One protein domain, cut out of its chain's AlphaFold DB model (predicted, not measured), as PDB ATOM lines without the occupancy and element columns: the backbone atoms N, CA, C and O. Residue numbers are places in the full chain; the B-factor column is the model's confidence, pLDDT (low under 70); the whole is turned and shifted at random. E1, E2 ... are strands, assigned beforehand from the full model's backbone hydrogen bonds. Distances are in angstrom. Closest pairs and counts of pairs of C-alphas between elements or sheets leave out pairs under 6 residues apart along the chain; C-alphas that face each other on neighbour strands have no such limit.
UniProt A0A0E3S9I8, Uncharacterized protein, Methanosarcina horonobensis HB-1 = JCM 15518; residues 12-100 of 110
ATOM      1  N   TYR A  12     147.443 219.386 215.143       88.06
ATOM      2  CA  TYR A  12     147.850 220.732 215.583       88.06
ATOM      3  C   TYR A  12     147.383 221.090 217.001       88.06
ATOM      4  O   TYR A  12     148.023 221.884 217.680       88.06
ATOM      5  N   SER A  13     146.265 220.517 217.455       84.25
ATOM      6  CA  SER A  13     145.762 220.690 218.826       84.25
ATOM      7  C   SER A  13     146.320 219.659 219.815       84.25
ATOM      8  O   SER A  13     145.871 219.601 220.957       84.25
ATOM      9  N   GLY A  14     147.266 218.823 219.373       89.62
ATOM     10  CA  GLY A  14     147.818 217.727 220.165       89.62
ATOM     11  C   GLY A  14     146.845 216.569 220.381       89.62
ATOM     12  O   GLY A  14     147.104 215.721 221.233       89.62
ATOM     13  N   ALA A  15     145.732 216.526 219.638       94.75
ATOM     14  CA  ALA A  15     144.788 215.426 219.733       94.75
ATOM     15  C   ALA A  15     145.396 214.138 219.159       94.75
ATOM     16  O   ALA A  15     146.138 214.176 218.175       94.75
ATOM     17  N   LYS A  16     145.071 213.003 219.775       94.44
ATOM     18  CA  LYS A  16     145.613 211.684 219.430       94.44
ATOM     19  C   LYS A  16     144.503 210.646 219.390       94.44
ATOM     20  O   LYS A  16     143.524 210.753 220.124       94.44
ATOM     21  N   VAL A  17     144.692 209.619 218.570       94.12
ATOM     22  CA  VAL A  17     143.931 208.374 218.690       94.12
ATOM     23  C   VAL A  17     144.564 207.576 219.829       94.12
ATOM     24  O   VAL A  17     145.732 207.214 219.732       94.12
ATOM     25  N   THR A  18     143.829 207.352 220.918       93.44
ATOM     26  CA  THR A  18     144.324 206.612 222.099       93.44
ATOM     27  C   THR A  18     143.802 205.182 222.150       93.44
ATOM     28  O   THR A  18     144.426 204.320 222.763       93.44
ATOM     29  N   VAL A  19     142.686 204.910 221.473       92.94
ATOM     30  CA  VAL A  19     142.146 203.561 221.282       92.94
ATOM     31  C   VAL A  19     141.767 203.401 219.818       92.94
ATOM     32  O   VAL A  19     141.079 204.253 219.259       92.94
ATOM     33  N   LEU A  20     142.189 202.291 219.217       91.75
ATOM     34  CA  LEU A  20     141.681 201.826 217.935       91.75
ATOM     35  C   LEU A  20     141.582 200.304 217.963       91.75
ATOM     36  O   LEU A  20     142.594 199.606 217.924       91.75
ATOM     37  N   ASN A  21     140.351 199.808 217.981       90.00
ATOM     38  CA  ASN A  21     140.040 198.400 217.818       90.00
ATOM     39  C   ASN A  21     139.232 198.248 216.539       90.00
ATOM     40  O   ASN A  21     138.175 198.857 216.394       90.00
ATOM     41  N   VAL A  22     139.734 197.432 215.621       86.94
ATOM     42  CA  VAL A  22     139.069 197.162 214.352       86.94
ATOM     43  C   VAL A  22     138.850 195.667 214.243       86.94
ATOM     44  O   VAL A  22     139.795 194.886 214.362       86.94
ATOM     45  N   THR A  23     137.602 195.278 214.036       84.94
ATOM     46  CA  THR A  23     137.221 193.918 213.668       84.94
ATOM     47  C   THR A  23     136.715 193.919 212.227       84.94
ATOM     48  O   THR A  23     136.736 194.944 211.545       84.94
ATOM     49  N   LYS A  24     136.269 192.759 211.743       77.88
ATOM     50  CA  LYS A  24     135.656 192.650 210.418       77.88
ATOM     51  C   LYS A  24     134.411 193.538 210.282       77.88
ATOM     52  O   LYS A  24     134.212 194.138 209.229       77.88
ATOM     53  N   ASP A  25     133.622 193.637 211.351       83.12
ATOM     54  CA  ASP A  25     132.263 194.184 211.308       83.12
ATOM     55  C   ASP A  25     132.074 195.406 212.220       83.12
ATOM     56  O   ASP A  25     130.980 195.952 212.303       83.12
ATOM     57  N   ASN A  26     133.117 195.852 212.926       87.62
ATOM     58  CA  ASN A  26     133.008 196.961 213.867       87.62
ATOM     59  C   ASN A  26     134.334 197.727 214.025       87.62
ATOM     60  O   ASN A  26     135.417 197.133 214.019       87.62
ATOM     61  N   ILE A  27     134.245 199.047 214.205       89.31
ATOM     62  CA  ILE A  27     135.358 199.897 214.646       89.31
ATOM     63  C   ILE A  27     134.989 200.564 215.959       89.31
ATOM     64  O   ILE A  27     133.997 201.286 216.038       89.31
ATOM     65  N   ARG A  28     135.887 200.458 216.937       93.94
ATOM     66  CA  ARG A  28     135.895 201.319 218.118       93.94
ATOM     67  C   ARG A  28     137.122 202.201 218.109       93.94
ATOM     68  O   ARG A  28     138.249 201.709 218.080       93.94
ATOM     69  N   MET A  29     136.898 203.505 218.169       94.62
ATOM     70  CA  MET A  29     137.950 204.510 218.185       94.62
ATOM     71  C   MET A  29     137.724 205.495 219.325       94.62
ATOM     72  O   MET A  29     136.602 205.929 219.571       94.62
ATOM     73  N   ARG A  30     138.817 205.889 219.980       96.44
ATOM     74  CA  ARG A  30     138.843 207.007 220.920       96.44
ATOM     75  C   ARG A  30     139.831 208.059 220.448       96.44
ATOM     76  O   ARG A  30     141.012 207.770 220.255       96.44
ATOM     77  N   LEU A  31     139.336 209.281 220.309       95.94
ATOM     78  CA  LEU A  31     140.121 210.481 220.061       95.94
ATOM     79  C   LEU A  31     140.192 211.293 221.350       95.94
ATOM     80  O   LEU A  31     139.168 211.617 221.950       95.94
ATOM     81  N   GLU A  32     141.392 211.672 221.764       95.25
ATOM     82  CA  GLU A  32     141.603 212.455 222.974       95.25
ATOM     83  C   GLU A  32     142.397 213.719 222.696       95.25
ATOM     84  O   GLU A  32     143.382 213.718 221.966       95.25
ATOM     85  N   SER A  33     141.979 214.796 223.348       94.19
ATOM     86  CA  SER A  33     142.741 216.028 223.533       94.19
ATOM     87  C   SER A  33     142.950 216.265 225.034       94.19
ATOM     88  O   SER A  33     142.504 215.470 225.869       94.19
ATOM     89  N   ASN A  34     143.580 217.383 225.396       91.19
ATOM     90  CA  ASN A  34     143.745 217.762 226.804       91.19
ATOM     91  C   ASN A  34     142.401 218.000 227.517       91.19
ATOM     92  O   ASN A  34     142.298 217.765 228.714       91.19
ATOM     93  N   VAL A  35     141.369 218.451 226.792       93.88
ATOM     94  CA  VAL A  35     140.088 218.890 227.385       93.88
ATOM     95  C   VAL A  35     138.923 217.965 227.029       93.88
ATOM     96  O   VAL A  35     137.984 217.830 227.810       93.88
ATOM     97  N   TYR A  36     138.960 217.335 225.857       96.12
ATOM     98  CA  TYR A  36     137.844 216.552 225.323       96.12
ATOM     99  C   TYR A  36     138.260 215.139 224.933       96.12
ATOM    100  O   TYR A  36     139.399 214.910 224.521       96.12
ATOM    101  N   GLN A  37     137.295 214.231 225.002       96.62
ATOM    102  CA  GLN A  37     137.347 212.868 224.488       96.62
ATOM    103  C   GLN A  37     136.174 212.667 223.523       96.62
ATOM    104  O   GLN A  37     135.073 213.146 223.787       96.62
ATOM    105  N   LEU A  38     136.410 211.976 222.414       97.44
ATOM    106  CA  LEU A  38     135.379 211.542 221.481       97.44
ATOM    107  C   LEU A  38     135.508 210.035 221.278       97.44
ATOM    108  O   LEU A  38     136.510 209.566 220.739       97.44
ATOM    109  N   ASP A  39     134.479 209.315 221.701       97.94
ATOM    110  CA  ASP A  39     134.336 207.882 221.486       97.94
ATOM    111  C   ASP A  39     133.442 207.642 220.274       97.94
ATOM    112  O   ASP A  39     132.380 208.254 220.146       97.94
ATOM    113  N   ILE A  40     133.893 206.764 219.383       96.06
ATOM    114  CA  ILE A  40     133.206 206.366 218.156       96.06
ATOM    115  C   ILE A  40     133.087 204.844 218.174       96.06
ATOM    116  O   ILE A  40     134.097 204.149 218.282       96.06
ATOM    117  N   ASP A  41     131.863 204.342 218.052       95.12
ATOM    118  CA  ASP A  41     131.558 202.923 217.867       95.12
ATOM    119  C   ASP A  41     130.737 202.768 216.581       95.12
ATOM    120  O   ASP A  41     129.589 203.217 216.515       95.12
ATOM    121  N   ALA A  42     131.360 202.222 215.541       91.44
ATOM    122  CA  ALA A  42     130.799 202.119 214.204       91.44
ATOM    123  C   ALA A  42     130.584 200.654 213.818       91.44
ATOM    124  O   ALA A  42     131.545 199.917 213.590       91.44
ATOM    125  N   ASP A  43     129.315 200.270 213.697       87.19
ATOM    126  CA  ASP A  43     128.893 198.967 213.202       87.19
ATOM    127  C   ASP A  43     128.840 198.979 211.679       87.19
ATOM    128  O   ASP A  43     128.235 199.859 211.050       87.19
ATOM    129  N   ARG A  44     129.449 197.957 211.089       72.94
ATOM    130  CA  ARG A  44     129.425 197.706 209.659       72.94
ATOM    131  C   ARG A  44     128.154 196.936 209.319       72.94
ATOM    132  O   ARG A  44     127.918 195.852 209.846       72.94
ATOM    133  N   SER A  45     127.345 197.471 208.414       69.94
ATOM    134  CA  SER A  45     126.393 196.645 207.665       69.94
ATOM    135  C   SER A  45     127.088 196.023 206.452       69.94
ATOM    136  O   SER A  45     128.210 196.407 206.112       69.94
ATOM    137  N   GLU A  46     126.453 195.049 205.799       68.38
ATOM    138  CA  GLU A  46     126.951 194.547 204.516       68.38
ATOM    139  C   GLU A  46     127.142 195.715 203.535       68.38
ATOM    140  O   GLU A  46     126.238 196.525 203.322       68.38
ATOM    141  N   GLY A  47     128.360 195.823 203.005       67.69
ATOM    142  CA  GLY A  47     128.780 196.853 202.063       67.69
ATOM    143  C   GLY A  47     129.107 196.256 200.700       67.69
ATOM    144  O   GLY A  47     129.326 195.048 200.573       67.69
ATOM    145  N   VAL A  48     129.167 197.104 199.681       65.94
ATOM    146  CA  VAL A  48     129.506 196.723 198.307       65.94
ATOM    147  C   VAL A  48     130.999 196.970 198.081       65.94
ATOM    148  O   VAL A  48     131.554 197.958 198.561       65.94
ATOM    149  N   GLU A  49     131.680 196.063 197.372       73.12
ATOM    150  CA  GLU A  49     133.022 196.360 196.859       73.12
ATOM    151  C   GLU A  49     132.908 197.301 195.660       73.12
ATOM    152  O   GLU A  49     132.336 196.935 194.632       73.12
ATOM    153  N   LEU A  50     133.488 198.491 195.777       75.56
ATOM    154  CA  LEU A  50     133.532 199.474 194.705       75.56
ATOM    155  C   LEU A  50     134.961 199.643 194.182       75.56
ATOM    156  O   LEU A  50     135.913 199.633 194.974       75.56
ATOM    157  N   PRO A  51     135.143 199.792 192.857       77.44
ATOM    158  CA  PRO A  51     136.439 200.116 192.290       77.44
ATOM    159  C   PRO A  51     136.842 201.538 192.699       77.44
ATOM    160  O   PRO A  51     136.028 202.459 192.689       77.44
ATOM    161  N   ALA A  52     138.112 201.710 193.044       80.69
ATOM    162  CA  ALA A  52     138.677 202.960 193.532       80.69
ATOM    163  C   ALA A  52     139.993 203.290 192.810       80.69
ATOM    164  O   ALA A  52     140.700 202.382 192.356       80.69
ATOM    165  N   PRO A  53     140.355 204.580 192.709       75.62
ATOM    166  CA  PRO A  53     141.578 204.988 192.041       75.62
ATOM    167  C   PRO A  53     142.820 204.591 192.849       75.62
ATOM    168  O   PRO A  53     142.934 204.856 194.046       75.62
ATOM    169  N   LYS A  54     143.803 204.015 192.163       79.12
ATOM    170  CA  LYS A  54     145.164 203.775 192.635       79.12
ATOM    171  C   LYS A  54     146.124 204.218 191.540       79.12
ATOM    172  O   LYS A  54     146.101 203.678 190.443       79.12
ATOM    173  N   LEU A  55     146.953 205.221 191.841       81.44
ATOM    174  CA  LEU A  55     147.895 205.823 190.883       81.44
ATOM    175  C   LEU A  55     147.234 206.289 189.565       81.44
ATOM    176  O   LEU A  55     147.858 206.257 188.514       81.44
ATOM    177  N   GLY A  56     145.974 206.734 189.626       78.38
ATOM    178  CA  GLY A  56     145.216 207.201 188.457       78.38
ATOM    179  C   GLY A  56     144.398 206.123 187.737       78.38
ATOM    180  O   GLY A  56     143.563 206.473 186.910       78.38
ATOM    181  N   GLU A  57     144.555 204.843 188.084       73.50
ATOM    182  CA  GLU A  57     143.780 203.736 187.507       73.50
ATOM    183  C   GLU A  57     142.759 203.170 188.504       73.50
ATOM    184  O   GLU A  57     143.030 203.095 189.699       73.50
ATOM    185  N   MET A  58     141.593 202.710 188.037       78.44
ATOM    186  CA  MET A  58     140.518 202.141 188.875       78.44
ATOM    187  C   MET A  58     140.804 200.687 189.308       78.44
ATOM    188  O   MET A  58     139.992 199.789 189.094       78.44
ATOM    189  N   THR A  59     141.989 200.436 189.867       79.31
ATOM    190  CA  THR A  59     142.472 199.087 190.224       79.31
ATOM    191  C   THR A  59     142.379 198.764 191.714       79.31
ATOM    192  O   THR A  59     142.519 197.600 192.093       79.31
ATOM    193  N   ALA A  60     142.146 199.753 192.584       76.00
ATOM    194  CA  ALA A  60     141.880 199.485 193.994       76.00
ATOM    195  C   ALA A  60     140.423 199.067 194.211       76.00
ATOM    196  O   ALA A  60     139.552 199.315 193.381       76.00
ATOM    197  N   LYS A  61     140.167 198.446 195.362       75.56
ATOM    198  CA  LYS A  61     138.822 198.164 195.855       75.56
ATOM    199  C   LYS A  61     138.631 198.811 197.216       75.56
ATOM    200  O   LYS A  61     139.536 198.758 198.051       75.56
ATOM    201  N   VAL A  62     137.454 199.379 197.434       73.06
ATOM    202  CA  VAL A  62     136.999 199.875 198.734       73.06
ATOM    203  C   VAL A  62     135.723 199.135 199.089       73.06
ATOM    204  O   VAL A  62     134.881 198.890 198.229       73.06
ATOM    205  N   ASN A  63     135.599 198.735 200.349       70.88
ATOM    206  CA  ASN A  63     134.341 198.213 200.859       70.88
ATOM    207  C   ASN A  63     133.560 199.386 201.454       70.88
ATOM    208  O   ASN A  63     133.970 199.916 202.489       70.88
ATOM    209  N   GLU A  64     132.495 199.801 200.769       66.88
ATOM    210  CA  GLU A  64     131.635 200.905 201.189       66.88
ATOM    211  C   GLU A  64     130.298 200.357 201.685       66.88
ATOM    212  O   GLU A  64     129.622 199.583 201.004       66.88
ATOM    213  N   SER A  65     129.898 200.775 202.882       76.00
ATOM    214  CA  SER A  65     128.584 200.478 203.439       76.00
ATOM    215  C   SER A  65     127.815 201.772 203.682       76.00
ATOM    216  O   SER A  65     128.260 202.621 204.454       76.00
ATOM    217  N   LEU A  66     126.635 201.885 203.067       75.38
ATOM    218  CA  LEU A  66     125.730 203.034 203.196       75.38
ATOM    219  C   LEU A  66     124.692 202.876 204.316       75.38
ATOM    220  O   LEU A  66     124.030 203.844 204.667       75.38
ATOM    221  N   ASN A  67     124.556 201.680 204.899       73.88
ATOM    222  CA  ASN A  67     123.588 201.384 205.963       73.88
ATOM    223  C   ASN A  67     124.237 201.310 207.358       73.88
ATOM    224  O   ASN A  67     123.630 200.822 208.313       73.88
ATOM    225  N   SER A  68     125.473 201.800 207.489       81.81
ATOM    226  CA  SER A  68     126.256 201.659 208.717       81.81
ATOM    227  C   SER A  68     125.649 202.472 209.860       81.81
ATOM    228  O   SER A  68     125.034 203.528 209.654       81.81
ATOM    229  N   ARG A  69     125.856 202.000 211.090       89.56
ATOM    230  CA  ARG A  69     125.441 202.706 212.304       89.56
ATOM    231  C   ARG A  69     126.676 203.226 213.020       89.56
ATOM    232  O   ARG A  69     127.564 202.452 213.343       89.56
ATOM    233  N   ILE A  70     126.710 204.522 213.311       92.56
ATOM    234  CA  ILE A  70     127.803 205.143 214.064       92.56
ATOM    235  C   ILE A  70     127.233 205.737 215.341       92.56
ATOM    236  O   ILE A  70     126.387 206.627 215.303       92.56
ATOM    237  N   ASN A  71     127.711 205.256 216.478       95.75
ATOM    238  CA  ASN A  71     127.444 205.833 217.782       95.75
ATOM    239  C   ASN A  71     128.623 206.730 218.159       95.75
ATOM    240  O   ASN A  71     129.780 206.337 218.012       95.75
ATOM    241  N   VAL A  72     128.329 207.935 218.636       96.75
ATOM    242  CA  VAL A  72     129.342 208.891 219.080       96.75
ATOM    243  C   VAL A  72     129.023 209.372 220.484       96.75
ATOM    244  O   VAL A  72     127.873 209.702 220.774       96.75
ATOM    245  N   ALA A  73     130.039 209.458 221.334       98.19
ATOM    246  CA  ALA A  73     129.954 210.094 222.641       98.19
ATOM    247  C   ALA A  73     131.069 211.134 222.772       98.19
ATOM    248  O   ALA A  73     132.254 210.815 222.706       98.19
ATOM    249  N   LEU A  74     130.683 212.397 222.937       98.12
ATOM    250  CA  LEU A  74     131.584 213.515 223.179       98.12
ATOM    251  C   LEU A  74     131.587 213.824 224.671       98.12
ATOM    252  O   LEU A  74     130.542 214.134 225.244       98.12
ATOM    253  N   LEU A  75     132.767 213.801 225.278       97.75
ATOM    254  CA  LEU A  75     132.948 214.031 226.701       97.75
ATOM    255  C   LEU A  75     133.957 215.150 226.962       97.75
ATOM    256  O   LEU A  75     134.904 215.366 226.201       97.75
ATOM    257  N   ARG A  76     133.766 215.858 228.072       96.62
ATOM    258  CA  ARG A  76     134.751 216.762 228.668       96.62
ATOM    259  C   ARG A  76     135.494 216.024 229.772       96.62
ATOM    260  O   ARG A  76     134.875 215.363 230.594       96.62
ATOM    261  N   LYS A  77     136.814 216.170 229.824       94.62
ATOM    262  CA  LYS A  77     137.643 215.649 230.916       94.62
ATOM    263  C   LYS A  77     137.552 216.586 232.121       94.62
ATOM    264  O   LYS A  77     137.687 217.799 231.953       94.62
ATOM    265  N   ASN A  78     137.336 216.048 233.322       91.31
ATOM    266  CA  ASN A  78     137.226 216.827 234.560       91.31
ATOM    267  C   ASN A  78     138.082 216.232 235.694       91.31
ATOM    268  O   ASN A  78     137.580 215.623 236.630       91.31
ATOM    269  N   GLY A  79     139.403 216.424 235.622       84.25
ATOM    270  CA  GLY A  79     140.341 215.964 236.653       84.25
ATOM    271  C   GLY A  79     140.389 214.438 236.771       84.25
ATOM    272  O   GLY A  79     141.227 213.802 236.140       84.25
ATOM    273  N   SER A  80     139.491 213.862 237.570       84.19
ATOM    274  CA  SER A  80     139.402 212.424 237.858       84.19
ATOM    275  C   SER A  80     138.397 211.669 236.979       84.19
ATOM    276  O   SER A  80     138.342 210.444 237.057       84.19
ATOM    277  N   GLY A  81     137.587 212.361 236.171       91.06
ATOM    278  CA  GLY A  81     136.518 211.725 235.403       91.06
ATOM    279  C   GLY A  81     136.253 212.344 234.035       91.06
ATOM    280  O   GLY A  81     137.077 213.058 233.449       91.06
ATOM    281  N   THR A  82     135.056 212.053 233.530       94.69
ATOM    282  CA  THR A  82     134.527 212.649 232.305       94.69
ATOM    283  C   THR A  82     133.068 213.055 232.489       94.69
ATOM    284  O   THR A  82     132.313 212.409 233.209       94.69
ATOM    285  N   GLU A  83     132.680 214.141 231.832       96.81
ATOM    286  CA  GLU A  83     131.317 214.657 231.763       96.81
ATOM    287  C   GLU A  83     130.806 214.492 230.329       96.81
ATOM    288  O   GLU A  83     131.461 214.931 229.380       96.81
ATOM    289  N   LEU A  84     129.643 213.862 230.156       97.44
ATOM    290  CA  LEU A  84     129.033 213.685 228.841       97.44
ATOM    291  C   LEU A  84     128.487 215.023 228.325       97.44
ATOM    292  O   LEU A  84     127.588 215.603 228.922       97.44
ATOM    293  N   ILE A  85     128.998 215.482 227.184       97.62
ATOM    294  CA  ILE A  85     128.482 216.665 226.483       97.62
ATOM    295  C   ILE A  85     127.377 216.259 225.508       97.62
ATOM    296  O   ILE A  85     126.372 216.953 225.371       97.62
ATOM    297  N   TYR A  86     127.590 215.162 224.782       97.69
ATOM    298  CA  TYR A  86     126.665 214.690 223.760       97.69
ATOM    299  C   TYR A  86     126.825 213.190 223.535       97.69
ATOM    300  O   TYR A  86     127.947 212.688 223.510       97.69
ATOM    301  N   SER A  87     125.710 212.501 223.305       97.50
ATOM    302  CA  SER A  87     125.681 211.133 222.795       97.50
ATOM    303  C   SER A  87     124.631 211.034 221.700       97.50
ATOM    304  O   SER A  87     123.532 211.569 221.847       97.50
ATOM    305  N   GLY A  88     124.961 210.364 220.602       95.62
ATOM    306  CA  GLY A  88     124.023 210.185 219.504       95.62
ATOM    307  C   GLY A  88     124.390 209.039 218.580       95.62
ATOM    308  O   GLY A  88     125.529 208.574 218.543       95.62
ATOM    309  N   THR A  89     123.401 208.608 217.804       94.81
ATOM    310  CA  THR A  89     123.551 207.576 216.781       94.81
ATOM    311  C   THR A  89     123.225 208.171 215.416       94.81
ATOM    312  O   THR A  89     122.093 208.587 215.178       94.81
ATOM    313  N   GLY A  90     124.188 208.145 214.500       90.31
ATOM    314  CA  GLY A  90     123.939 208.272 213.069       90.31
ATOM    315  C   GLY A  90     123.565 206.912 212.483       90.31
ATOM    316  O   GLY A  90     124.234 205.914 212.748       90.31
ATOM    317  N   ARG A  91     122.484 206.863 211.704       85.25
ATOM    318  CA  ARG A  91     122.110 205.702 210.882       85.25
ATOM    319  C   ARG A  91     122.369 206.040 209.417       85.25
ATOM    320  O   ARG A  91     122.320 207.216 209.064       85.25
ATOM    321  N   ASN A  92     122.593 205.021 208.595       82.44
ATOM    322  CA  ASN A  92     122.900 205.162 207.171       82.44
ATOM    323  C   ASN A  92     124.164 205.997 206.910       82.44
ATOM    324  O   ASN A  92     124.204 206.852 206.027       82.44
ATOM    325  N   ALA A  93     125.181 205.811 207.750       79.50
ATOM    326  CA  ALA A  93     126.455 206.476 207.557       79.50
ATOM    327  C   ALA A  93     127.258 205.751 206.472       79.50
ATOM    328  O   ALA A  93     127.418 204.530 206.544       79.50
ATOM    329  N   GLY A  94     127.805 206.511 205.522       80.31
ATOM    330  CA  GLY A  94     128.867 206.023 204.648       80.31
ATOM    331  C   GLY A  94     130.087 205.662 205.491       80.31
ATOM    332  O   GLY A  94     130.615 206.506 206.221       80.31
ATOM    333  N   LEU A  95     130.491 204.397 205.440       81.62
ATOM    334  CA  LEU A  95     131.685 203.889 206.106       81.62
ATOM    335  C   LEU A  95     132.534 203.141 205.084       81.62
ATOM    336  O   LEU A  95     132.073 202.173 204.479       81.62
ATOM    337  N   GLU A  96     133.781 203.579 204.942       78.12
ATOM    338  CA  GLU A  96     134.738 203.048 203.977       78.12
ATOM    339  C   GLU A  96     135.999 202.555 204.681       78.12
ATOM    340  O   GLU A  96     136.555 203.224 205.556       78.12
ATOM    341  N   PHE A  97     136.489 201.394 204.252       73.62
ATOM    342  CA  PHE A  97     137.795 200.881 204.653       73.62
ATOM    343  C   PHE A  97     138.714 200.840 203.446       73.62
ATOM    344  O   PHE A  97     138.454 200.126 202.476       73.62
ATOM    345  N   VAL A  98     139.813 201.581 203.535       74.44
ATOM    346  CA  VAL A  98     140.781 201.707 202.449       74.44
ATOM    347  C   VAL A  98     142.151 201.254 202.942       74.44
ATOM    348  O   VAL A  98     142.654 201.737 203.955       74.44
ATOM    349  N   GLY A  99     142.774 200.336 202.205       76.75
ATOM    350  CA  GLY A  99     144.143 199.890 202.466       76.75
ATOM    351  C   GLY A  99     144.283 198.826 203.562       76.75
ATOM    352  O   GLY A  99     143.355 198.074 203.862       76.75
ATOM    353  N   ASN A 100     145.493 198.711 204.120       82.75
ATOM    354  CA  ASN A 100     145.845 197.662 205.076       82.75
ATOM    355  C   ASN A 100     145.567 198.094 206.524       82.75
ATOM    356  O   ASN A 100     146.365 198.777 207.166       82.75
TER     357      ASN A 100
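AT A GLANCE: This is residues 12 to 100 of the 110 residues of an uncharacterized protein of Methanosarcina horonobensis HB-1 = JCM 15518 (UniProt A0A0E3S9I8). The domain is a single twisted sheet folded into a V, with E1, E2, E3, the later part of E5 and the earlier part of E6 side by side in the larger arm. The smaller arm is the hairpin of E4 and the earlier part of E5, joined near the corner by the end of E6; E5 and E6 run through the corner, bending by 76 degrees at residue 67 and by 97 degrees at residue 92. The 89 printed residues hold no named helix and six named strands, E1 to E6 in order along the chain, in a branched antiparallel sheet; the class is all strand. The whole is loose, with a radius of gyration of the C-alphas of 15.9 A, and elongated, spanning 50 by 28 by 18 A.

IN THESE COORDINATES: E1, residues 16 to 22, begins at C-alpha 16 at (145.613, 211.684, 219.430) and is 16.7 A long from first to last C-alpha. E2, residues 26 to 32, measures 19.9 A, and E3, residues 36 to 43, measures 23.2 A. E4, residues 48 to 54, measures 18.1 A. E5, residues 57 to 78, is the longest strand at 49.3 A and begins at C-alpha 57 at (143.780, 203.736, 187.507). E6, residues 81 to 97, measures 32.6 A and ends at C-alpha 97 at (137.795, 200.881, 204.653).

HOW THE PARTS SIT: E1, E2 and E3 form a meander, each strand the antiparallel neighbour of the one before. In the hairpin of E1 and E2, N 18 and O 30 are 2.9 A apart, within hydrogen-bond range. In the hairpin of E2 and E3, N 29 and O 40 are 2.9 A apart, also within range. E3 is antiparallel to E5, with N 39 and O 73 at 2.9 A. E4, E5 and E6 form a second meander. In the hairpin of E4 and E5, N 50 and O 62 are 2.8 A apart, and in that of E5 and E6, N 72 and O 88 are 2.9 A apart. The pairing of E5 is staggered: residues 57 to 64 pair with E4, 63 to 78 with E6 and 69 to 76 with E3. E3 and E4 lie on one side of E5 and E6 on the other side. E1, E4 and E6 are edge strands; E3 and E4 are apart.

THE WHOLE: The C-alphas of Glu 57 and Ser 80, the two farthest apart, are 51.3 A from each other. The printed part, residues 12 to 100, has no cut, and the five links between its strands are tight. The mean pLDDT of the printed part is 86.2; residues 45 to 48 and residue 64 are under 70.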